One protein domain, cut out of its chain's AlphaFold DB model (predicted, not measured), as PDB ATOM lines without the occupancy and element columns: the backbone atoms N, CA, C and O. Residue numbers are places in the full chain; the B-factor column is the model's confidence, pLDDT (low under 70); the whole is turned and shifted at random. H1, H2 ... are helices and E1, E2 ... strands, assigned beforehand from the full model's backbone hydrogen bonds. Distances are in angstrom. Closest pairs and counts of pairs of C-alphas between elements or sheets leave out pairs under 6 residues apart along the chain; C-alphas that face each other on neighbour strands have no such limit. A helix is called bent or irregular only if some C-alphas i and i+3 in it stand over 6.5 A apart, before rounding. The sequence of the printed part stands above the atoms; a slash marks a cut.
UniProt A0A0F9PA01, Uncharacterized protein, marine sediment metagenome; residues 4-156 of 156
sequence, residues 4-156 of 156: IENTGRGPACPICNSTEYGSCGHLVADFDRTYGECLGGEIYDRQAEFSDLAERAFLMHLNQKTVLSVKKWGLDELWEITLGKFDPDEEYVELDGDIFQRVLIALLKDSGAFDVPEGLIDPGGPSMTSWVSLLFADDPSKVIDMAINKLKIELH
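Overview. This is residues 4 to 156 of the 156 residues of an uncharacterized protein of marine sediment metagenome (UniProt A0A0F9PA01). A small, twisted four-stranded sheet makes one end of the domain, with H3 packed over E2, E1 and E4; H1 and H4 run side by side away from the sheet, reaching it only with their first residues. H2 lies off the sheet and folds back on the first half of H3, while residues 4 to 26, with no named element, lie at the sheet's end of the domain. The printed part has 153 residues, with four named helices and four named strands in the order E1 E2 H1 H2 H3 E3 E4 H4. The sheet's order is E2 E1 E4 E3, all antiparallel, and the class is mixed, helices and strands. The whole is compact, with a radius of gyration of the C-alphas of 16.7 A and spans of 51 by 37 by 24 A.

Along the chain. In the sheet, E1 is residues 27 to 32, 14.2 A long, from C-alpha 27 at (16.616, -21.980, -27.310). E2 is residues 37 to 40, E3 residues 120 to 122, and E4 residues 130 to 136, 19.4 A long. H3 is residues 97 to 110, 19.7 A, and H2 residues 75 to 85, 15.3 A. H1, residues 44 to 63, is 29.9 A long; it is irregular, with C-alphas 45 and 48 7.4 A apart. H4, residues 140 to 154, is 21.2 A long and ends with C-alpha 154 at (32.255, -8.977, -42.164).

Arrangement. E1 and E4 are antiparallel, with N 31 and O 133 2.9 A apart, within hydrogen-bond range. The hairpin E1 and E2 has N 39 and O 30 at 2.8 A; the hairpin E3 and E4 has N 122 and O 130 at 2.9 A. E4 is staggered, pairing with E3 over residues 130 to 132 and with E1 over 132 to 136. The sheet is only just strongly twisted, its C-alphas up to 4.3 A off the best plane. H3 and H4 on one face of it make two layers, helices on one face of a sheet. H3 has a height over the sheet of 9.9 A and runs along the strands, at 26 degrees to E1 on the local plane. H1 only grazes the sheet, with residues 44 to 47. H3, with residues 107 to 110 alone, touches H4, the closest C-alphas being those of Leu 108 and Ala 147, 5.7 A; at 71 degrees they are only just about perpendicular. H4 touches H1 at a shallow tilt of 2 degrees, the same way; the closest C-alphas are those of Phe 50 and Ile 148, 6.7 A. H2 and H3 form a helical hairpin at 18 degrees, opposite ways, with the C-alphas of Leu 78 and Ile 99 closest at 6.0 A. H2 is not on the sheet and is apart from H4. Every O i to N i+4 pair is within hydrogen-bond range in H2, H3 and H4, and 13 of 16 are in H1.

Size, cuts and confidence. The two C-alphas farthest apart are those of Thr 7 and Gln 64, 52.4 A. The printed part has no cut and ends at residue 156, the chain's last. The links H1 to H2 and H2 to H3 are long, 11 residues each. The mean pLDDT of the printed part is 93.9, and no printed residue is under 70.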
ATOM      1  N   ILE A   4       1.944 -23.771 -33.228       93.75
ATOM      2  CA  ILE A   4       2.050 -24.214 -34.613       93.75
ATOM      3  C   ILE A   4       0.721 -23.917 -35.308       93.75
ATOM      4  O   ILE A   4      -0.294 -24.543 -34.982       93.75
ATOM      5  N   GLU A   5       0.734 -23.018 -36.291       91.69
ATOM      6  CA  GLU A   5      -0.461 -22.489 -36.966       91.69
ATOM      7  C   GLU A   5      -1.405 -23.607 -37.443       91.69
ATOM      8  O   GLU A   5      -2.598 -23.608 -37.151       91.69
ATOM      9  N   ASN A   6      -0.846 -24.631 -38.094       89.94
ATOM     10  CA  ASN A   6      -1.625 -25.710 -38.704       89.94
ATOM     11  C   ASN A   6      -2.242 -26.702 -37.705       89.94
ATOM     12  O   ASN A   6      -3.108 -27.489 -38.084       89.94
ATOM     13  N   THR A   7      -1.779 -26.730 -36.451       91.88
ATOM     14  CA  THR A   7      -2.218 -27.739 -35.467       91.88
ATOM     15  C   THR A   7      -2.820 -27.145 -34.199       91.88
ATOM     16  O   THR A   7      -3.476 -27.870 -33.448       91.88
ATOM     17  N   GLY A   8      -2.586 -25.858 -33.934       91.06
ATOM     18  CA  GLY A   8      -2.986 -25.187 -32.699       91.06
ATOM     19  C   GLY A   8      -2.240 -25.669 -31.449       91.06
ATOM     20  O   GLY A   8      -2.636 -25.329 -30.338       91.06
ATOM     21  N   ARG A   9      -1.193 -26.491 -31.600       91.62
ATOM     22  CA  ARG A   9      -0.397 -27.020 -30.483       91.62
ATOM     23  C   ARG A   9       0.823 -26.142 -30.235       91.62
ATOM     24  O   ARG A   9       1.365 -25.577 -31.178       91.62
ATOM     25  N   GLY A  10       1.280 -26.076 -28.985       92.19
ATOM     26  CA  GLY A  10       2.563 -25.449 -28.665       92.19
ATOM     27  C   GLY A  10       3.730 -26.199 -29.325       92.19
ATOM     28  O   GLY A  10       3.647 -27.427 -29.468       92.19
ATOM     29  N   PRO A  11       4.799 -25.499 -29.739       93.38
ATOM     30  CA  PRO A  11       5.982 -26.152 -30.275       93.38
ATOM     31  C   PRO A  11       6.723 -26.918 -29.172       93.38
ATOM     32  O   PRO A  11       6.610 -26.615 -27.983       93.38
ATOM     33  N   ALA A  12       7.490 -27.923 -29.577       93.75
ATOM     34  CA  ALA A  12       8.426 -28.617 -28.704       93.75
ATOM     35  C   ALA A  12       9.852 -28.320 -29.166       93.75
ATOM     36  O   ALA A  12      10.093 -28.086 -30.349       93.75
ATOM     37  N   CYS A  13      10.803 -28.360 -28.236       95.00
ATOM     38  CA  CYS A  13      12.210 -28.278 -28.586       95.00
ATOM     39  C   CYS A  13      12.572 -29.450 -29.518       95.00
ATOM     40  O   CYS A  13      12.404 -30.601 -29.114       95.00
ATOM     41  N   PRO A  14      13.123 -29.201 -30.715       94.56
ATOM     42  CA  PRO A  14      13.442 -30.259 -31.677       94.56
ATOM     43  C   PRO A  14      14.626 -31.148 -31.255       94.56
ATOM     44  O   PRO A  14      14.876 -32.170 -31.887       94.56
ATOM     45  N   ILE A  15      15.357 -30.768 -30.203       95.50
ATOM     46  CA  ILE A  15      16.561 -31.466 -29.726       95.50
ATOM     47  C   ILE A  15      16.218 -32.461 -28.616       95.50
ATOM     48  O   ILE A  15      16.614 -33.622 -28.668       95.50
ATOM     49  N   CYS A  16      15.449 -32.023 -27.614       96.44
ATOM     50  CA  CYS A  16      15.106 -32.842 -26.447       96.44
ATOM     51  C   CYS A  16      13.610 -33.161 -26.311       96.44
ATOM     52  O   CYS A  16      13.215 -33.810 -25.344       96.44
ATOM     53  N   ASN A  17      12.774 -32.708 -27.252       95.38
ATOM     54  CA  ASN A  17      11.313 -32.848 -27.245       95.38
ATOM     55  C   ASN A  17      10.603 -32.241 -26.020       95.38
ATOM     56  O   ASN A  17       9.447 -32.574 -25.752       95.38
ATOM     57  N   SER A  18      11.255 -31.337 -25.279       95.50
ATOM     58  CA  SER A  18      10.598 -30.606 -24.191       95.50
ATOM     59  C   SER A  18       9.506 -29.691 -24.742       95.50
ATOM     60  O   SER A  18       9.763 -28.887 -25.638       95.50
ATOM     61  N   THR A  19       8.301 -29.769 -24.178       93.31
ATOM     62  CA  THR A  19       7.218 -28.805 -24.439       93.31
ATOM     63  C   THR A  19       7.458 -27.469 -23.734       93.31
ATOM     64  O   THR A  19       6.880 -26.457 -24.115       93.31
ATOM     65  N   GLU A  20       8.334 -27.443 -22.728       94.00
ATOM     66  CA  GLU A  20       8.858 -26.223 -22.113       94.00
ATOM     67  C   GLU A  20      10.131 -25.801 -22.860       94.00
ATOM     68  O   GLU A  20      11.243 -25.814 -22.330       94.00
ATOM     69  N   TYR A  21       9.991 -25.508 -24.154       92.88
ATOM     70  CA  TYR A  21      11.134 -25.231 -25.028       92.88
ATOM     71  C   TYR A  21      11.947 -24.007 -24.569       92.88
ATOM     72  O   TYR A  21      13.161 -23.989 -24.752       92.88
ATOM     73  N   GLY A  22      11.302 -23.026 -23.924       92.88
ATOM     74  CA  GLY A  22      11.949 -21.809 -23.426       92.88
ATOM     75  C   GLY A  22      12.904 -22.019 -22.248       92.88
ATOM     76  O   GLY A  22      13.787 -21.197 -22.039       92.88
ATOM     77  N   SER A  23      12.775 -23.120 -21.500       94.81
ATOM     78  CA  SER A  23      13.609 -23.423 -20.322       94.81
ATOM     79  C   SER A  23      14.543 -24.619 -20.527       94.81
ATOM     80  O   SER A  23      15.353 -24.930 -19.657       94.81
ATOM     81  N   CYS A  24      14.462 -25.303 -21.673       95.81
ATOM     82  CA  CYS A  24      15.182 -26.557 -21.901       95.81
ATOM     83  C   CYS A  24      16.682 -26.406 -22.220       95.81
ATOM     84  O   CYS A  24      17.355 -27.419 -22.392       95.81
ATOM     85  N   GLY A  25      17.194 -25.173 -22.323       97.12
ATOM     86  CA  GLY A  25      18.611 -24.874 -22.572       97.12
ATOM     87  C   GLY A  25      19.055 -24.907 -24.039       97.12
ATOM     88  O   GLY A  25      20.223 -24.670 -24.311       97.12
ATOM     89  N   HIS A  26      18.147 -25.171 -24.984       98.00
ATOM     90  CA  HIS A  26      18.463 -25.243 -26.420       98.00
ATOM     91  C   HIS A  26      17.947 -24.052 -27.240       98.00
ATOM     92  O   HIS A  26      18.161 -24.004 -28.452       98.00
ATOM     93  N   LEU A  27      17.207 -23.125 -26.621       97.94
ATOM     94  CA  LEU A  27      16.616 -21.980 -27.310       97.94
ATOM     95  C   LEU A  27      17.675 -20.890 -27.524       97.94
ATOM     96  O   LEU A  27      18.137 -20.261 -26.574       97.94
ATOM     97  N   VAL A  28      18.029 -20.652 -28.783       98.44
ATOM     98  CA  VAL A  28      18.933 -19.574 -29.203       98.44
ATOM     99  C   VAL A  28      18.197 -18.244 -29.210       98.44
ATOM    100  O   VAL A  28      18.706 -17.271 -28.665       98.44
ATOM    101  N   ALA A  29      17.012 -18.204 -29.822       97.69
ATOM    102  CA  ALA A  29      16.228 -16.984 -29.960       97.69
ATOM    103  C   ALA A  29      14.733 -17.282 -30.080       97.69
ATOM    104  O   ALA A  29      14.345 -18.232 -30.762       97.69
ATOM    105  N   ASP A  30      13.920 -16.428 -29.470       96.69
ATOM    106  CA  ASP A  30      12.487 -16.288 -29.721       96.69
ATOM    107  C   ASP A  30      12.260 -14.894 -30.310       96.69
ATOM    108  O   ASP A  30      12.495 -13.891 -29.633       96.69
ATOM    109  N   PHE A  31      11.917 -14.822 -31.595       96.25
ATOM    110  CA  PHE A  31      11.710 -13.562 -32.304       96.25
ATOM    111  C   PHE A  31      10.247 -13.385 -32.684       96.25
ATOM    112  O   PHE A  31       9.714 -14.178 -33.464       96.25
ATOM    113  N   ASP A  32       9.645 -12.286 -32.234       94.25
ATOM    114  CA  ASP A  32       8.419 -11.767 -32.825       94.25
ATOM    115  C   ASP A  32       8.779 -11.013 -34.106       94.25
ATOM    116  O   ASP A  32       9.387  -9.940 -34.085       94.25
ATOM    117  N   ARG A  33       8.413 -11.593 -35.244       91.88
ATOM    118  CA  ARG A  33       8.703 -11.051 -36.574       91.88
ATOM    119  C   ARG A  33       7.720  -9.987 -37.023       91.88
ATOM    120  O   ARG A  33       7.924  -9.374 -38.063       91.88
ATOM    121  N   THR A  34       6.619  -9.810 -36.306       91.50
ATOM    122  CA  THR A  34       5.630  -8.777 -36.611       91.50
ATOM    123  C   THR A  34       6.014  -7.456 -35.962       91.50
ATOM    124  O   THR A  34       5.857  -6.413 -36.594       91.50
ATOM    125  N   TYR A  35       6.548  -7.503 -34.743       89.56
ATOM    126  CA  TYR A  35       6.962  -6.317 -33.992       89.56
ATOM    127  C   TYR A  35       8.482  -6.106 -33.951       89.56
ATOM    128  O   TYR A  35       8.935  -5.078 -33.458       89.56
ATOM    129  N   GLY A  36       9.275  -7.033 -34.500       89.44
ATOM    130  CA  GLY A  36      10.735  -6.913 -34.538       89.44
ATOM    131  C   GLY A  36      11.397  -7.137 -33.175       89.44
ATOM    132  O   GLY A  36      12.528  -6.709 -32.956       89.44
ATOM    133  N   GLU A  37      10.711  -7.809 -32.251       91.56
ATOM    134  CA  GLU A  37      11.157  -7.977 -30.868       91.56
ATOM    135  C   GLU A  37      11.858  -9.324 -30.659       91.56
ATOM    136  O   GLU A  37      11.503 -10.338 -31.260       91.56
ATOM    137  N   CYS A  38      12.859  -9.349 -29.780       95.12
ATOM    138  CA  CYS A  38      13.350 -10.592 -29.197       95.12
ATOM    139  C   CYS A  38      12.593 -10.827 -27.891       95.12
ATOM    140  O   CYS A  38      12.642  -9.991 -26.997       95.12
ATOM    141  N   LEU A  39      11.881 -11.944 -27.786       94.62
ATOM    142  CA  LEU A  39      11.062 -12.299 -26.628       94.62
ATOM    143  C   LEU A  39      11.787 -13.239 -25.653       94.62
ATOM    144  O   LEU A  39      11.308 -13.458 -24.541       94.62
ATOM    145  N   GLY A  40      12.931 -13.806 -26.052       95.94
ATOM    146  CA  GLY A  40      13.699 -14.719 -25.211       95.94
ATOM    147  C   GLY A  40      14.764 -15.528 -25.952       95.94
ATOM    148  O   GLY A  40      15.128 -15.242 -27.094       95.94
ATOM    149  N   GLY A  41      15.247 -16.572 -25.278       96.75
ATOM    150  CA  GLY A  41      16.394 -17.374 -25.706       96.75
ATOM    151  C   GLY A  41      17.723 -16.795 -25.227       96.75
ATOM    152  O   GLY A  41      17.776 -15.698 -24.674       96.75
ATOM    153  N   GLU A  42      18.802 -17.538 -25.450       97.56
ATOM    154  CA  GLU A  42      20.154 -17.147 -25.028       97.56
ATOM    155  C   GLU A  42      20.601 -15.800 -25.634       97.56
ATOM    156  O   GLU A  42      21.399 -15.076 -25.041       97.56
ATOM    157  N   ILE A  43      20.079 -15.423 -26.810       97.31
ATOM    158  CA  ILE A  43      20.429 -14.147 -27.441       97.31
ATOM    159  C   ILE A  43      19.817 -12.931 -26.740       97.31
ATOM    160  O   ILE A  43      20.340 -11.839 -26.923       97.31
ATOM    161  N   TYR A  44      18.742 -13.081 -25.961       96.44
ATOM    162  CA  TYR A  44      17.979 -11.945 -25.427       96.44
ATOM    163  C   TYR A  44      18.868 -10.960 -24.652       96.44
ATOM    164  O   TYR A  44      18.892  -9.769 -24.954       96.44
ATOM    165  N   ASP A  45      19.709 -11.475 -23.751       92.62
ATOM    166  CA  ASP A  45      20.642 -10.662 -22.957       92.62
ATOM    167  C   ASP A  45      21.863 -10.171 -23.757       92.62
ATOM    168  O   ASP A  45      22.627  -9.327 -23.289       92.62
ATOM    169  N   ARG A  46      22.064 -10.699 -24.971       95.69
ATOM    170  CA  ARG A  46      23.228 -10.436 -25.830       95.69
ATOM    171  C   ARG A  46      22.883  -9.699 -27.119       95.69
ATOM    172  O   ARG A  46      23.784  -9.383 -27.890       95.69
ATOM    173  N   GLN A  47      21.610  -9.391 -27.372       95.25
ATOM    174  CA  GLN A  47      21.170  -8.748 -28.611       95.25
ATOM    175  C   GLN A  47      21.838  -7.379 -28.801       95.25
ATOM    176  O   GLN A  47      22.265  -7.062 -29.912       95.25
ATOM    177  N   ALA A  48      22.005  -6.624 -27.709       95.62
ATOM    178  CA  ALA A  48      22.698  -5.337 -27.713       95.62
ATOM    179  C   ALA A  48      24.148  -5.445 -28.219       95.62
ATOM    180  O   ALA A  48      24.629  -4.555 -28.910       95.62
ATOM    181  N   GLU A  49      24.841  -6.567 -27.974       97.25
ATOM    182  CA  GLU A  49      26.198  -6.761 -28.501       97.25
ATOM    183  C   GLU A  49      26.215  -6.758 -30.037       97.25
ATOM    184  O   GLU A  49      27.177  -6.284 -30.643       97.25
ATOM    185  N   PHE A  50      25.168  -7.282 -30.682       97.69
ATOM    186  CA  PHE A  50      25.074  -7.309 -32.139       97.69
ATOM    187  C   PHE A  50      24.760  -5.929 -32.715       97.69
ATOM    188  O   PHE A  50      25.391  -5.543 -33.704       97.69
ATOM    189  N   SER A  51      23.813  -5.195 -32.117       96.31
ATOM    190  CA  SER A  51      23.463  -3.847 -32.581       96.31
ATOM    191  C   SER A  51      24.648  -2.909 -32.390       96.31
ATOM    192  O   SER A  51      25.080  -2.292 -33.355       96.31
ATOM    193  N   ASP A  52      25.297  -2.936 -31.222       96.75
ATOM    194  CA  ASP A  52      26.477  -2.118 -30.932       96.75
ATOM    195  C   ASP A  52      27.633  -2.388 -31.906       96.75
ATOM    196  O   ASP A  52      28.447  -1.505 -32.188       96.75
ATOM    197  N   LEU A  53      27.793  -3.628 -32.379       97.00
ATOM    198  CA  LEU A  53      28.811  -3.963 -33.378       97.00
ATOM    199  C   LEU A  53      28.476  -3.355 -34.739       97.00
ATOM    200  O   LEU A  53      29.349  -2.730 -35.344       97.00
ATOM    201  N   ALA A  54      27.238  -3.528 -35.199       96.62
ATOM    202  CA  ALA A  54      26.780  -2.986 -36.472       96.62
ATOM    203  C   ALA A  54      26.785  -1.450 -36.463       96.62
ATOM    204  O   ALA A  54      27.391  -0.850 -37.346       96.62
ATOM    205  N   GLU A  55      26.221  -0.817 -35.434       96.31
ATOM    206  CA  GLU A  55      26.159   0.639 -35.291       96.31
ATOM    207  C   GLU A  55      27.548   1.273 -35.288       96.31
ATOM    208  O   GLU A  55      27.819   2.187 -36.066       96.31
ATOM    209  N   ARG A  56      28.476   0.752 -34.470       95.56
ATOM    210  CA  ARG A  56      29.845   1.287 -34.415       95.56
ATOM    211  C   ARG A  56      30.581   1.134 -35.740       95.56
ATOM    212  O   ARG A  56      31.282   2.060 -36.147       95.56
ATOM    213  N   ALA A  57      30.446  -0.014 -36.402       95.69
ATOM    214  CA  ALA A  57      31.079  -0.233 -37.699       95.69
ATOM    215  C   ALA A  57      30.491   0.697 -38.765       95.69
ATOM    216  O   ALA A  57      31.233   1.336 -39.512       95.69
ATOM    217  N   PHE A  58      29.166   0.833 -38.799       96.25
ATOM    218  CA  PHE A  58      28.477   1.683 -39.762       96.25
ATOM    219  C   PHE A  58      28.854   3.152 -39.557       96.25
ATOM    220  O   PHE A  58      29.286   3.811 -40.501       96.25
ATOM    221  N   LEU A  59      28.798   3.639 -38.315       95.56
ATOM    222  CA  LEU A  59      29.202   4.996 -37.958       95.56
ATOM    223  C   LEU A  59      30.667   5.273 -38.333       95.56
ATOM    224  O   LEU A  59      30.984   6.337 -38.866       95.56
ATOM    225  N   MET A  60      31.571   4.313 -38.108       94.88
ATOM    226  CA  MET A  60      32.968   4.429 -38.533       94.88
ATOM    227  C   MET A  60      33.080   4.609 -40.053       94.88
ATOM    228  O   MET A  60      33.771   5.527 -40.507       94.88
ATOM    229  N   HIS A  61      32.402   3.769 -40.840       95.00
ATOM    230  CA  HIS A  61      32.449   3.846 -42.300       95.00
ATOM    231  C   HIS A  61      31.861   5.155 -42.836       95.00
ATOM    232  O   HIS A  61      32.473   5.776 -43.714       95.00
ATOM    233  N   LEU A  62      30.741   5.610 -42.267       94.19
ATOM    234  CA  LEU A  62      30.084   6.876 -42.609       94.19
ATOM    235  C   LEU A  62      31.002   8.073 -42.337       94.19
ATOM    236  O   LEU A  62      31.256   8.876 -43.237       94.19
ATOM    237  N   ASN A  63      31.595   8.136 -41.141       92.88
ATOM    238  CA  ASN A  63      32.520   9.206 -40.759       92.88
ATOM    239  C   ASN A  63      33.777   9.247 -41.638       92.88
ATOM    240  O   ASN A  63      34.287  10.319 -41.970       92.88
ATOM    241  N   GLN A  64      34.273   8.081 -42.058       93.50
ATOM    242  CA  GLN A  64      35.431   7.969 -42.947       93.50
ATOM    243  C   GLN A  64      35.080   8.121 -44.435       93.50
ATOM    244  O   GLN A  64      35.986   8.146 -45.269       93.50
ATOM    245  N   LYS A  65      33.789   8.238 -44.784       92.06
ATOM    246  CA  LYS A  65      33.283   8.262 -46.169       92.06
ATOM    247  C   LYS A  65      33.752   7.056 -46.983       92.06
ATOM    248  O   LYS A  65      34.123   7.172 -48.152       92.06
ATOM    249  N   THR A  66      33.758   5.897 -46.338       93.12
ATOM    250  CA  THR A  66      34.083   4.610 -46.955       93.12
ATOM    251  C   THR A  66      32.807   3.806 -47.175       93.12
ATOM    252  O   THR A  66      31.781   4.069 -46.553       93.12
ATOM    253  N   VAL A  67      32.857   2.847 -48.098       87.62
ATOM    254  CA  VAL A  67      31.713   1.987 -48.418       87.62
ATOM    255  C   VAL A  67      31.924   0.633 -47.765       87.62
ATOM    256  O   VAL A  67      32.961   0.000 -47.978       87.62
ATOM    257  N   LEU A  68      30.923   0.173 -47.020       87.75
ATOM    258  CA  LEU A  68      30.882  -1.186 -46.511       87.75
ATOM    259  C   LEU A  68      30.532  -2.143 -47.665       87.75
ATOM    260  O   LEU A  68      29.464  -2.048 -48.263       87.75
ATOM    261  N   SER A  69      31.436  -3.060 -48.018       82.62
ATOM    262  CA  SER A  69      31.237  -4.003 -49.134       82.62
ATOM    263  C   SER A  69      30.764  -5.377 -48.652       82.62
ATOM    264  O   SER A  69      31.348  -6.406 -48.984       82.62
ATOM    265  N   VAL A  70      29.701  -5.402 -47.850       83.44
ATOM    266  CA  VAL A  70      29.145  -6.645 -47.298       83.44
ATOM    267  C   VAL A  70      27.911  -7.048 -48.089       83.44
ATOM    268  O   VAL A  70      27.125  -6.196 -48.466       83.44
ATOM    269  N   LYS A  71      27.743  -8.346 -48.369       86.31
ATOM    270  CA  LYS A  71      26.578  -8.896 -49.100       86.31
ATOM    271  C   LYS A  71      25.958 -10.119 -48.424       86.31
ATOM    272  O   LYS A  71      25.237 -10.894 -49.054       86.31
ATOM    273  N   LYS A  72      26.311 -10.367 -47.163       93.12
ATOM    274  CA  LYS A  72      25.824 -11.521 -46.404       93.12
ATOM    275  C   LYS A  72      24.669 -11.121 -45.505       93.12
ATOM    276  O   LYS A  72      24.635 -10.011 -44.989       93.12
ATOM    277  N   TRP A  73      23.740 -12.057 -45.327       95.75
ATOM    278  CA  TRP A  73      22.631 -11.988 -44.368       95.75
ATOM    279  C   TRP A  73      21.656 -10.804 -44.535       95.75
ATOM    280  O   TRP A  73      20.724 -10.704 -43.750       95.75
ATOM    281  N   GLY A  74      21.819  -9.954 -45.556       93.38
ATOM    282  CA  GLY A  74      21.064  -8.705 -45.718       93.38
ATOM    283  C   GLY A  74      21.727  -7.480 -45.076       93.38
ATOM    284  O   GLY A  74      21.074  -6.459 -44.889       93.38
ATOM    285  N   LEU A  75      23.015  -7.562 -44.715       95.50
ATOM    286  CA  LEU A  75      23.766  -6.418 -44.181       95.50
ATOM    287  C   LEU A  75      23.922  -5.274 -45.193       95.50
ATOM    288  O   LEU A  75      24.042  -4.130 -44.771       95.50
ATOM    289  N   ASP A  76      23.900  -5.558 -46.498       95.25
ATOM    290  CA  ASP A  76      23.844  -4.538 -47.552       95.25
ATOM    291  C   ASP A  76      22.546  -3.739 -47.497       95.25
ATOM    292  O   ASP A  76      22.578  -2.515 -47.512       95.25
ATOM    293  N   GLU A  77      21.407  -4.424 -47.389       95.94
ATOM    294  CA  GLU A  77      20.097  -3.779 -47.249       95.94
ATOM    295  C   GLU A  77      20.060  -2.894 -45.994       95.94
ATOM    296  O   GLU A  77      19.654  -1.735 -46.070       95.94
ATOM    297  N   LEU A  78      20.555  -3.408 -44.860       96.62
ATOM    298  CA  LEU A  78      20.628  -2.645 -43.612       96.62
ATOM    299  C   LEU A  78      21.523  -1.408 -43.757       96.62
ATOM    300  O   LEU A  78      21.131  -0.315 -43.353       96.62
ATOM    301  N   TRP A  79      22.700  -1.570 -44.365       96.50
ATOM    302  CA  TRP A  79      23.639  -0.479 -44.616       96.50
ATOM    303  C   TRP A  79      23.039   0.621 -45.491       96.50
ATOM    304  O   TRP A  79      23.128   1.791 -45.129       96.50
ATOM    305  N   GLU A  80      22.406   0.273 -46.612       95.19
ATOM    306  CA  GLU A  80      21.820   1.260 -47.529       95.19
ATOM    307  C   GLU A  80      20.693   2.063 -46.865       95.19
ATOM    308  O   GLU A  80      20.594   3.279 -47.053       95.19
ATOM    309  N   ILE A  81      19.870   1.411 -46.039       95.62
ATOM    310  CA  ILE A  81      18.822   2.095 -45.275       95.62
ATOM    311  C   ILE A  81      19.426   3.018 -44.215       95.62
ATOM    312  O   ILE A  81      18.991   4.165 -44.105       95.62
ATOM    313  N   THR A  82      20.440   2.566 -43.472       95.62
ATOM    314  CA  THR A  82      21.130   3.417 -42.494       95.62
ATOM    315  C   THR A  82      21.817   4.603 -43.173       95.62
ATOM    316  O   THR A  82      21.665   5.733 -42.719       95.62
ATOM    317  N   LEU A  83      22.500   4.391 -44.301       94.25
ATOM    318  CA  LEU A  83      23.126   5.452 -45.093       94.25
ATOM    319  C   LEU A  83      22.103   6.501 -45.553       94.25
ATOM    320  O   LEU A  83      22.389   7.694 -45.506       94.25
ATOM    321  N   GLY A  84      20.910   6.072 -45.974       94.00
ATOM    322  CA  GLY A  84      19.833   6.972 -46.394       94.00
ATOM    323  C   GLY A  84      19.198   7.784 -45.259       94.00
ATOM    324  O   GLY A  84      18.593   8.821 -45.534       94.00
ATOM    325  N   LYS A  85      19.329   7.328 -44.008       94.25
ATOM    326  CA  LYS A  85      18.815   7.997 -42.801       94.25
ATOM    327  C   LYS A  85      19.896   8.755 -42.016       94.25
ATOM    328  O   LYS A  85      19.550   9.469 -41.085       94.25
ATOM    329  N   PHE A  86      21.175   8.598 -42.363       94.56
ATOM    330  CA  PHE A  86      22.287   9.143 -41.587       94.56
ATOM    331  C   PHE A  86      22.289  10.676 -41.555       94.56
ATOM    332  O   PHE A  86      22.342  11.329 -42.601       94.56
ATOM    333  N   ASP A  87      22.315  11.226 -40.343       92.19
ATOM    334  CA  ASP A  87      22.555  12.640 -40.079       92.19
ATOM    335  C   ASP A  87      23.988  12.820 -39.533       92.19
ATOM    336  O   ASP A  87      24.311  12.269 -38.479       92.19
ATOM    337  N   PRO A  88      24.875  13.565 -40.221       89.94
ATOM    338  CA  PRO A  88      26.241  13.795 -39.751       89.94
ATOM    339  C   PRO A  88      26.333  14.617 -38.457       89.94
ATOM    340  O   PRO A  88      27.421  14.682 -37.881       89.94
ATOM    341  N   ASP A  89      25.244  15.259 -38.023       91.31
ATOM    342  CA  ASP A  89      25.178  15.983 -36.752       91.31
ATOM    343  C   ASP A  89      24.842  15.054 -35.561       91.31
ATOM    344  O   ASP A  89      24.949  15.477 -34.406       91.31
ATOM    345  N   GLU A  90      24.482  13.785 -35.809       88.81
ATOM    346  CA  GLU A  90      24.230  12.773 -34.777       88.81
ATOM    347  C   GLU A  90      25.478  11.923 -34.463       88.81
ATOM    348  O   GLU A  90      26.274  11.563 -35.331       88.81
ATOM    349  N   GLU A  91      25.654  11.564 -33.186       88.38
ATOM    350  CA  GLU A  91      26.775  10.729 -32.711       88.38
ATOM    351  C   GLU A  91      26.480   9.218 -32.768       88.38
ATOM    352  O   GLU A  91      27.289   8.406 -32.313       88.38
ATOM    353  N   TYR A  92      25.326   8.827 -33.307       88.94
ATOM    354  CA  TYR A  92      24.890   7.438 -33.424       88.94
ATOM    355  C   TYR A  92      24.267   7.178 -34.797       88.94
ATOM    356  O   TYR A  92      24.051   8.089 -35.591       88.94
ATOM    357  N   VAL A  93      24.003   5.906 -35.084       94.19
ATOM    358  CA  VAL A  93      23.218   5.499 -36.248       94.19
ATOM    359  C   VAL A  93      22.047   4.659 -35.778       94.19
ATOM    360  O   VAL A  93      22.208   3.803 -34.915       94.19
ATOM    361  N   GLU A  94      20.870   4.897 -36.344       93.19
ATOM    362  CA  GLU A  94      19.699   4.071 -36.075       93.19
ATOM    363  C   GLU A  94      19.656   2.899 -37.067       93.19
ATOM    364  O   GLU A  94      19.680   3.084 -38.292       93.19
ATOM    365  N   LEU A  95      19.609   1.675 -36.539       95.44
ATOM    366  CA  LEU A  95      19.387   0.475 -37.341       95.44
ATOM    367  C   LEU A  95      17.892   0.245 -37.537       95.44
ATOM    368  O   LEU A  95      17.097   0.342 -36.606       95.44
ATOM    369  N   ASP A  96      17.506  -0.121 -38.757       95.75
ATOM    370  CA  ASP A  96      16.133  -0.529 -39.026       95.75
ATOM    371  C   ASP A  96      15.842  -1.881 -38.355       95.75
ATOM    372  O   ASP A  96      16.457  -2.892 -38.700       95.75
ATOM    373  N   GLY A  97      14.938  -1.891 -37.371       93.25
ATOM    374  CA  GLY A  97      14.706  -3.050 -36.504       93.25
ATOM    375  C   GLY A  97      14.248  -4.311 -37.243       93.25
ATOM    376  O   GLY A  97      14.724  -5.401 -36.926       93.25
ATOM    377  N   ASP A  98      13.391  -4.180 -38.263       93.31
ATOM    378  CA  ASP A  98      12.912  -5.328 -39.053       93.31
ATOM    379  C   ASP A  98      14.055  -5.948 -39.867       93.31
ATOM    380  O   ASP A  98      14.311  -7.158 -39.811       93.31
ATOM    381  N   ILE A  99      14.812  -5.108 -40.579       95.25
ATOM    382  CA  ILE A  99      15.950  -5.574 -41.378       95.25
ATOM    383  C   ILE A  99      17.034  -6.147 -40.461       95.25
ATOM    384  O   ILE A  99      17.591  -7.208 -40.753       95.25
ATOM    385  N   PHE A 100      17.306  -5.507 -39.324       96.19
ATOM    386  CA  PHE A 100      18.283  -5.993 -38.358       96.19
ATOM    387  C   PHE A 100      17.882  -7.354 -37.774       96.19
ATOM    388  O   PHE A 100      18.713  -8.263 -37.719       96.19
ATOM    389  N   GLN A 101      16.608  -7.562 -37.429       96.06
ATOM    390  CA  GLN A 101      16.129  -8.868 -36.975       96.06
ATOM    391  C   GLN A 101      16.286  -9.940 -38.070       96.06
ATOM    392  O   GLN A 101      16.730 -11.057 -37.787       96.06
ATOM    393  N   ARG A 102      16.004  -9.613 -39.341       95.50
ATOM    394  CA  ARG A 102      16.248 -10.523 -40.480       95.50
ATOM    395  C   ARG A 102      17.730 -10.889 -40.617       95.50
ATOM    396  O   ARG A 102      18.038 -12.067 -40.830       95.50
ATOM    397  N   VAL A 103      18.629  -9.915 -40.457       96.88
ATOM    398  CA  VAL A 103      20.084 -10.134 -40.439       96.88
ATOM    399  C   VAL A 103      20.470 -11.078 -39.305       96.88
ATOM    400  O   VAL A 103      21.178 -12.055 -39.554       96.88
ATOM    401  N   LEU A 104      19.969 -10.847 -38.086       97.56
ATOM    402  CA  LEU A 104      20.235 -11.710 -36.933       97.56
ATOM    403  C   LEU A 104      19.786 -13.149 -37.184       97.56
ATOM    404  O   LEU A 104      20.576 -14.072 -37.003       97.56
ATOM    405  N   ILE A 105      18.556 -13.356 -37.661       96.81
ATOM    406  CA  ILE A 105      18.039 -14.697 -37.967       96.81
ATOM    407  C   ILE A 105      18.937 -15.399 -38.995       96.81
ATOM    408  O   ILE A 105      19.320 -16.555 -38.802       96.81
ATOM    409  N   ALA A 106      19.302 -14.714 -40.084       97.38
ATOM    410  CA  ALA A 106      20.149 -15.288 -41.125       97.38
ATOM    411  C   ALA A 106      21.568 -15.609 -40.621       97.38
ATOM    412  O   ALA A 106      22.094 -16.686 -40.913       97.38
ATOM    413  N   LEU A 107      22.166 -14.715 -39.832       98.06
ATOM    414  CA  LEU A 107      23.486 -14.889 -39.229       98.06
ATOM    415  C   LEU A 107      23.516 -16.044 -38.216       98.06
ATOM    416  O   LEU A 107      24.439 -16.861 -38.239       98.06
ATOM    417  N   LEU A 108      22.515 -16.142 -37.338       98.38
ATOM    418  CA  LEU A 108      22.416 -17.215 -36.343       98.38
ATOM    419  C   LEU A 108      22.257 -18.574 -37.018       98.38
ATOM    420  O   LEU A 108      22.921 -19.536 -36.631       98.38
ATOM    421  N   LYS A 109      21.444 -18.646 -38.079       97.81
ATOM    422  CA  LYS A 109      21.285 -19.872 -38.872       97.81
ATOM    423  C   LYS A 109      22.579 -20.276 -39.569       97.81
ATOM    424  O   LYS A 109      22.986 -21.431 -39.485       97.81
ATOM    425  N   ASP A 110      23.284 -19.324 -40.178       97.75
ATOM    426  CA  ASP A 110      24.613 -19.573 -40.749       97.75
ATOM    427  C   ASP A 110      25.637 -19.998 -39.675       97.75
ATOM    428  O   ASP A 110      26.632 -20.661 -39.968       97.75
ATOM    429  N   SER A 111      25.404 -19.644 -38.411       98.25
ATOM    430  CA  SER A 111      26.256 -19.995 -37.265       98.25
ATOM    431  C   SER A 111      25.895 -21.325 -36.597       98.25
ATOM    432  O   SER A 111      26.610 -21.749 -35.694       98.25
ATOM    433  N   GLY A 112      24.852 -22.010 -37.073       97.94
ATOM    434  CA  GLY A 112      24.467 -23.347 -36.618       97.94
ATOM    435  C   GLY A 112      23.108 -23.431 -35.927       97.94
ATOM    436  O   GLY A 112      22.701 -24.537 -35.577       97.94
ATOM    437  N   ALA A 113      22.392 -22.313 -35.751       98.00
ATOM    438  CA  ALA A 113      21.002 -22.371 -35.310       98.00
ATOM    439  C   ALA A 113      20.097 -22.942 -36.412       98.00
ATOM    440  O   ALA A 113      20.364 -22.806 -37.608       98.00
ATOM    441  N   PHE A 114      18.968 -23.520 -36.025       95.31
ATOM    442  CA  PHE A 114      17.946 -23.964 -36.965       95.31
ATOM    443  C   PHE A 114      16.544 -23.644 -36.451       95.31
ATOM    444  O   PHE A 114      16.323 -23.523 -35.250       95.31
ATOM    445  N   ASP A 115      15.619 -23.456 -37.389       91.62
ATOM    446  CA  ASP A 115      14.228 -23.099 -37.104       91.62
ATOM    447  C   ASP A 115      13.379 -24.361 -36.902       91.62
ATOM    448  O   ASP A 115      13.726 -25.446 -37.386       91.62
ATOM    449  N   VAL A 116      12.237 -24.197 -36.245       85.06
ATOM    450  CA  VAL A 116      11.139 -25.157 -36.319       85.06
ATOM    451  C   VAL A 116      10.576 -25.101 -37.748       85.06
ATOM    452  O   VAL A 116      10.331 -24.018 -38.275       85.06
ATOM    453  N   PRO A 117      10.416 -26.238 -38.443       74.62
ATOM    454  CA  PRO A 117      10.014 -26.228 -39.847       74.62
ATOM    455  C   PRO A 117       8.566 -25.764 -40.061       74.62
ATOM    456  O   PRO A 117       8.215 -25.354 -41.171       74.62
ATOM    457  N   GLU A 118       7.712 -25.850 -39.042       83.69
ATOM    458  CA  GLU A 118       6.332 -25.389 -39.110       83.69
ATOM    459  C   GLU A 118       6.180 -23.879 -38.871       83.69
ATOM    460  O   GLU A 118       6.897 -23.281 -38.076       83.69
ATOM    461  N   GLY A 119       5.183 -23.263 -39.518       88.44
ATOM    462  CA  GLY A 119       4.810 -21.873 -39.251       88.44
ATOM    463  C   GLY A 119       4.339 -21.685 -37.807       88.44
ATOM    464  O   GLY A 119       3.410 -22.370 -37.358       88.44
ATOM    465  N   LEU A 120       4.984 -20.761 -37.096       93.19
ATOM    466  CA  LEU A 120       4.675 -20.419 -35.713       93.19
ATOM    467  C   LEU A 120       4.008 -19.050 -35.632       93.19
ATOM    468  O   LEU A 120       4.455 -18.087 -36.261       93.19
ATOM    469  N   ILE A 121       2.959 -18.973 -34.819       94.31
ATOM    470  CA  ILE A 121       2.253 -17.727 -34.522       94.31
ATOM    471  C   ILE A 121       2.070 -17.560 -33.013       94.31
ATOM    472  O   ILE A 121       1.872 -18.549 -32.304       94.31
ATOM    473  N   ASP A 122       2.064 -16.323 -32.521       92.38
ATOM    474  CA  ASP A 122       1.373 -15.994 -31.275       92.38
ATOM    475  C   ASP A 122      -0.024 -15.485 -31.653       92.38
ATOM    476  O   ASP A 122      -0.138 -14.456 -32.318       92.38
ATOM    477  N   PRO A 123      -1.111 -16.198 -31.303       87.12
ATOM    478  CA  PRO A 123      -2.449 -15.813 -31.730       87.12
ATOM    479  C   PRO A 123      -2.889 -14.470 -31.134       87.12
ATOM    480  O   PRO A 123      -3.715 -13.795 -31.753       87.12
ATOM    481  N   GLY A 124      -2.345 -14.078 -29.974       84.38
ATOM    482  CA  GLY A 124      -2.684 -12.823 -29.311       84.38
ATOM    483  C   GLY A 124      -4.191 -12.633 -29.064       84.38
ATOM    484  O   GLY A 124      -4.970 -13.582 -28.952       84.38
ATOM    485  N   GLY A 125      -4.602 -11.368 -28.945       78.50
ATOM    486  CA  GLY A 125      -6.005 -10.950 -29.030       78.50
ATOM    487  C   GLY A 125      -6.459 -10.712 -30.481       78.50
ATOM    488  O   GLY A 125      -5.662 -10.834 -31.412       78.50
ATOM    489  N   PRO A 126      -7.730 -10.331 -30.710       76.81
ATOM    490  CA  PRO A 126      -8.209  -9.977 -32.046       76.81
ATOM    491  C   PRO A 126      -7.301  -8.934 -32.715       76.81
ATOM    492  O   PRO A 126      -7.033  -7.894 -32.120       76.81
ATOM    493  N   SER A 127      -6.844  -9.222 -33.938       79.00
ATOM    494  CA  SER A 127      -5.907  -8.386 -34.717       79.00
ATOM    495  C   SER A 127      -4.489  -8.237 -34.142       79.00
ATOM    496  O   SER A 127      -3.746  -7.386 -34.616       79.00
ATOM    497  N   MET A 128      -4.100  -9.072 -33.174       85.81
ATOM    498  CA  MET A 128      -2.775  -9.052 -32.533       85.81
ATOM    499  C   MET A 128      -1.976 -10.332 -32.818       85.81
ATOM    500  O   MET A 128      -1.108 -10.701 -32.037       85.81
ATOM    501  N   THR A 129      -2.319 -11.053 -33.888       90.25
ATOM    502  CA  THR A 129      -1.591 -12.264 -34.271       90.25
ATOM    503  C   THR A 129      -0.230 -11.880 -34.833       90.25
ATOM    504  O   THR A 129      -0.171 -11.122 -35.803       90.25
ATOM    505  N   SER A 130       0.835 -12.426 -34.253       92.62
ATOM    506  CA  SER A 130       2.201 -12.213 -34.717       92.62
ATOM    507  C   SER A 130       2.827 -13.488 -35.261       92.62
ATOM    508  O   SER A 130       2.486 -14.601 -34.855       92.62
ATOM    509  N   TRP A 131       3.740 -13.319 -36.212       93.69
ATOM    510  CA  TRP A 131       4.586 -14.397 -36.712       93.69
ATOM    511  C   TRP A 131       5.803 -14.549 -35.815       93.69
ATOM    512  O   TRP A 131       6.463 -13.562 -35.505       93.69
ATOM    513  N   VAL A 132       6.132 -15.784 -35.454       94.88
ATOM    514  CA  VAL A 132       7.241 -16.081 -34.545       94.88
ATOM    515  C   VAL A 132       8.300 -16.906 -35.267       94.88
ATOM    516  O   VAL A 132       7.977 -17.777 -36.074       94.88
ATOM    517  N   SER A 133       9.573 -16.651 -34.970       95.25
ATOM    518  CA  SER A 133      10.680 -17.553 -35.306       95.25
ATOM    519  C   SER A 133      11.351 -18.034 -34.028       95.25
ATOM    520  O   SER A 133      11.858 -17.228 -33.250       95.25
ATOM    521  N   LEU A 134      11.392 -19.355 -33.841       96.81
ATOM    522  CA  LEU A 134      12.110 -19.993 -32.741       96.81
ATOM    523  C   LEU A 134      13.363 -20.664 -33.290       96.81
ATOM    524  O   LEU A 134      13.281 -21.590 -34.095       96.81
ATOM    525  N   LEU A 135      14.529 -20.212 -32.841       97.75
ATOM    526  CA  LEU A 135      15.814 -20.760 -33.261       97.75
ATOM    527  C   LEU A 135      16.399 -21.643 -32.162       97.75
ATOM    528  O   LEU A 135      16.484 -21.226 -31.008       97.75
ATOM    529  N   PHE A 136      16.848 -22.841 -32.528       98.12
ATOM    530  CA  PHE A 136      17.406 -23.832 -31.610       98.12
ATOM    531  C   PHE A 136      18.833 -24.235 -31.985       98.12
ATOM    532  O   PHE A 136      19.225 -24.153 -33.150       98.12
ATOM    533  N   ALA A 137      19.598 -24.690 -30.992       98.31
ATOM    534  CA  ALA A 137      20.912 -25.311 -31.151       98.31
ATOM    535  C   ALA A 137      21.236 -26.219 -29.954       98.31
ATOM    536  O   ALA A 137      20.730 -25.994 -28.857       98.31
ATOM    537  N   ASP A 138      22.108 -27.215 -30.155       97.88
ATOM    538  CA  ASP A 138      22.593 -28.078 -29.061       97.88
ATOM    539  C   ASP A 138      23.366 -27.268 -28.001       97.88
ATOM    540  O   ASP A 138      23.356 -27.604 -26.822       97.88
ATOM    541  N   ASP A 139      24.034 -26.195 -28.436       98.19
ATOM    542  CA  ASP A 139      24.813 -25.272 -27.605       98.19
ATOM    543  C   ASP A 139      24.546 -23.825 -28.071       98.19
ATOM    544  O   ASP A 139      25.230 -23.323 -28.977       98.19
ATOM    545  N   PRO A 140      23.506 -23.163 -27.524       98.31
ATOM    546  CA  PRO A 140      23.130 -21.813 -27.932       98.31
ATOM    547  C   PRO A 140      24.234 -20.772 -27.754       98.31
ATOM    548  O   PRO A 140      24.461 -19.964 -28.660       98.31
ATOM    549  N   SER A 141      24.965 -20.815 -26.638       98.19
ATOM    550  CA  SER A 141      26.025 -19.850 -26.346       98.19
ATOM    551  C   SER A 141      27.143 -19.935 -27.390       98.19
ATOM    552  O   SER A 141      27.580 -18.906 -27.913       98.19
ATOM    553  N   LYS A 142      27.542 -21.151 -27.797       98.44
ATOM    554  CA  LYS A 142      28.529 -21.341 -28.870       98.44
ATOM    555  C   LYS A 142      28.055 -20.788 -30.213       98.44
ATOM    556  O   LYS A 142      28.857 -20.195 -30.938       98.44
ATOM    557  N   VAL A 143      26.781 -20.972 -30.564       98.56
ATOM    558  CA  VAL A 143      26.217 -20.417 -31.806       98.56
ATOM    559  C   VAL A 143      26.249 -18.890 -31.789       98.56
ATOM    560  O   VAL A 143      26.638 -18.284 -32.788       98.56
ATOM    561  N   ILE A 144      25.914 -18.263 -30.659       98.50
ATOM    562  CA  ILE A 144      25.959 -16.802 -30.504       98.50
ATOM    563  C   ILE A 144      27.394 -16.281 -30.607       98.50
ATOM    564  O   ILE A 144      27.646 -15.326 -31.341       98.50
ATOM    565  N   ASP A 145      28.361 -16.933 -29.959       98.56
ATOM    566  CA  ASP A 145      29.771 -16.541 -30.060       98.56
ATOM    567  C   ASP A 145      30.302 -16.665 -31.494       98.56
ATOM    568  O   ASP A 145      31.042 -15.801 -31.981       98.56
ATOM    569  N   MET A 146      29.908 -17.722 -32.208       98.50
ATOM    570  CA  MET A 146      30.231 -17.884 -33.625       98.50
ATOM    571  C   MET A 146      29.598 -16.781 -34.479       98.50
ATOM    572  O   MET A 146      30.286 -16.218 -35.333       98.50
ATOM    573  N   ALA A 147      28.334 -16.439 -34.227       98.50
ATOM    574  CA  ALA A 147      27.616 -15.374 -34.918       98.50
ATOM    575  C   ALA A 147      28.283 -14.008 -34.714       98.50
ATOM    576  O   ALA A 147      28.561 -13.309 -35.687       98.50
ATOM    577  N   ILE A 148      28.644 -13.660 -33.477       98.38
ATOM    578  CA  ILE A 148      29.362 -12.418 -33.159       98.38
ATOM    579  C   ILE A 148      30.707 -12.357 -33.883       98.38
ATOM    580  O   ILE A 148      31.061 -11.325 -34.454       98.38
ATOM    581  N   ASN A 149      31.470 -13.451 -33.884       98.06
ATOM    582  CA  ASN A 149      32.764 -13.485 -34.563       98.06
ATOM    583  C   ASN A 149      32.620 -13.333 -36.081       98.06
ATOM    584  O   ASN A 149      33.384 -12.591 -36.693       98.06
ATOM    585  N   LYS A 150      31.623 -13.988 -36.683       97.50
ATOM    586  CA  LYS A 150      31.303 -13.821 -38.104       97.50
ATOM    587  C   LYS A 150      30.900 -12.386 -38.431       97.50
ATOM    588  O   LYS A 150      31.416 -11.831 -39.395       97.50
ATOM    589  N   LEU A 151      30.045 -11.773 -37.610       97.50
ATOM    590  CA  LEU A 151      29.632 -10.383 -37.794       97.50
ATOM    591  C   LEU A 151      30.831  -9.433 -37.719       97.50
ATOM    592  O   LEU A 151      31.003  -8.601 -38.602       97.50
ATOM    593  N   LYS A 152      31.709  -9.601 -36.722       96.12
ATOM    594  CA  LYS A 152      32.949  -8.817 -36.613       96.12
ATOM    595  C   LYS A 152      33.805  -8.925 -37.872       96.12
ATOM    596  O   LYS A 152      34.294  -7.902 -38.323       96.12
ATOM    597  N   ILE A 153      33.984 -10.126 -38.421       94.75
ATOM    598  CA  ILE A 153      34.797 -10.337 -39.629       94.75
ATOM    599  C   ILE A 153      34.203  -9.612 -40.837       94.75
ATOM    600  O   ILE A 153      34.957  -9.032 -41.602       94.75
ATOM    601  N   GLU A 154      32.883  -9.646 -41.017       94.38
ATOM    602  CA  GLU A 154      32.255  -8.977 -42.164       94.38
ATOM    603  C   GLU A 154      32.222  -7.450 -42.016       94.38
ATOM    604  O   GLU A 154      32.231  -6.747 -43.017       94.38
ATOM    605  N   LEU A 155      32.186  -6.924 -40.791       93.69
ATOM    606  CA  LEU A 155      32.141  -5.480 -40.530       93.69
ATOM    607  C   LEU A 155      33.514  -4.772 -40.568       93.69
ATOM    608  O   LEU A 155      33.560  -3.573 -40.300       93.69
ATOM    609  N   HIS A 156      34.616  -5.483 -40.845       83.00
ATOM    610  CA  HIS A 156      35.979  -4.929 -40.972       83.00
ATOM    611  C   HIS A 156      36.503  -5.064 -42.406       83.00
ATOM    612  O   HIS A 156      37.242  -4.151 -42.838       83.00
TER     613      HIS A 156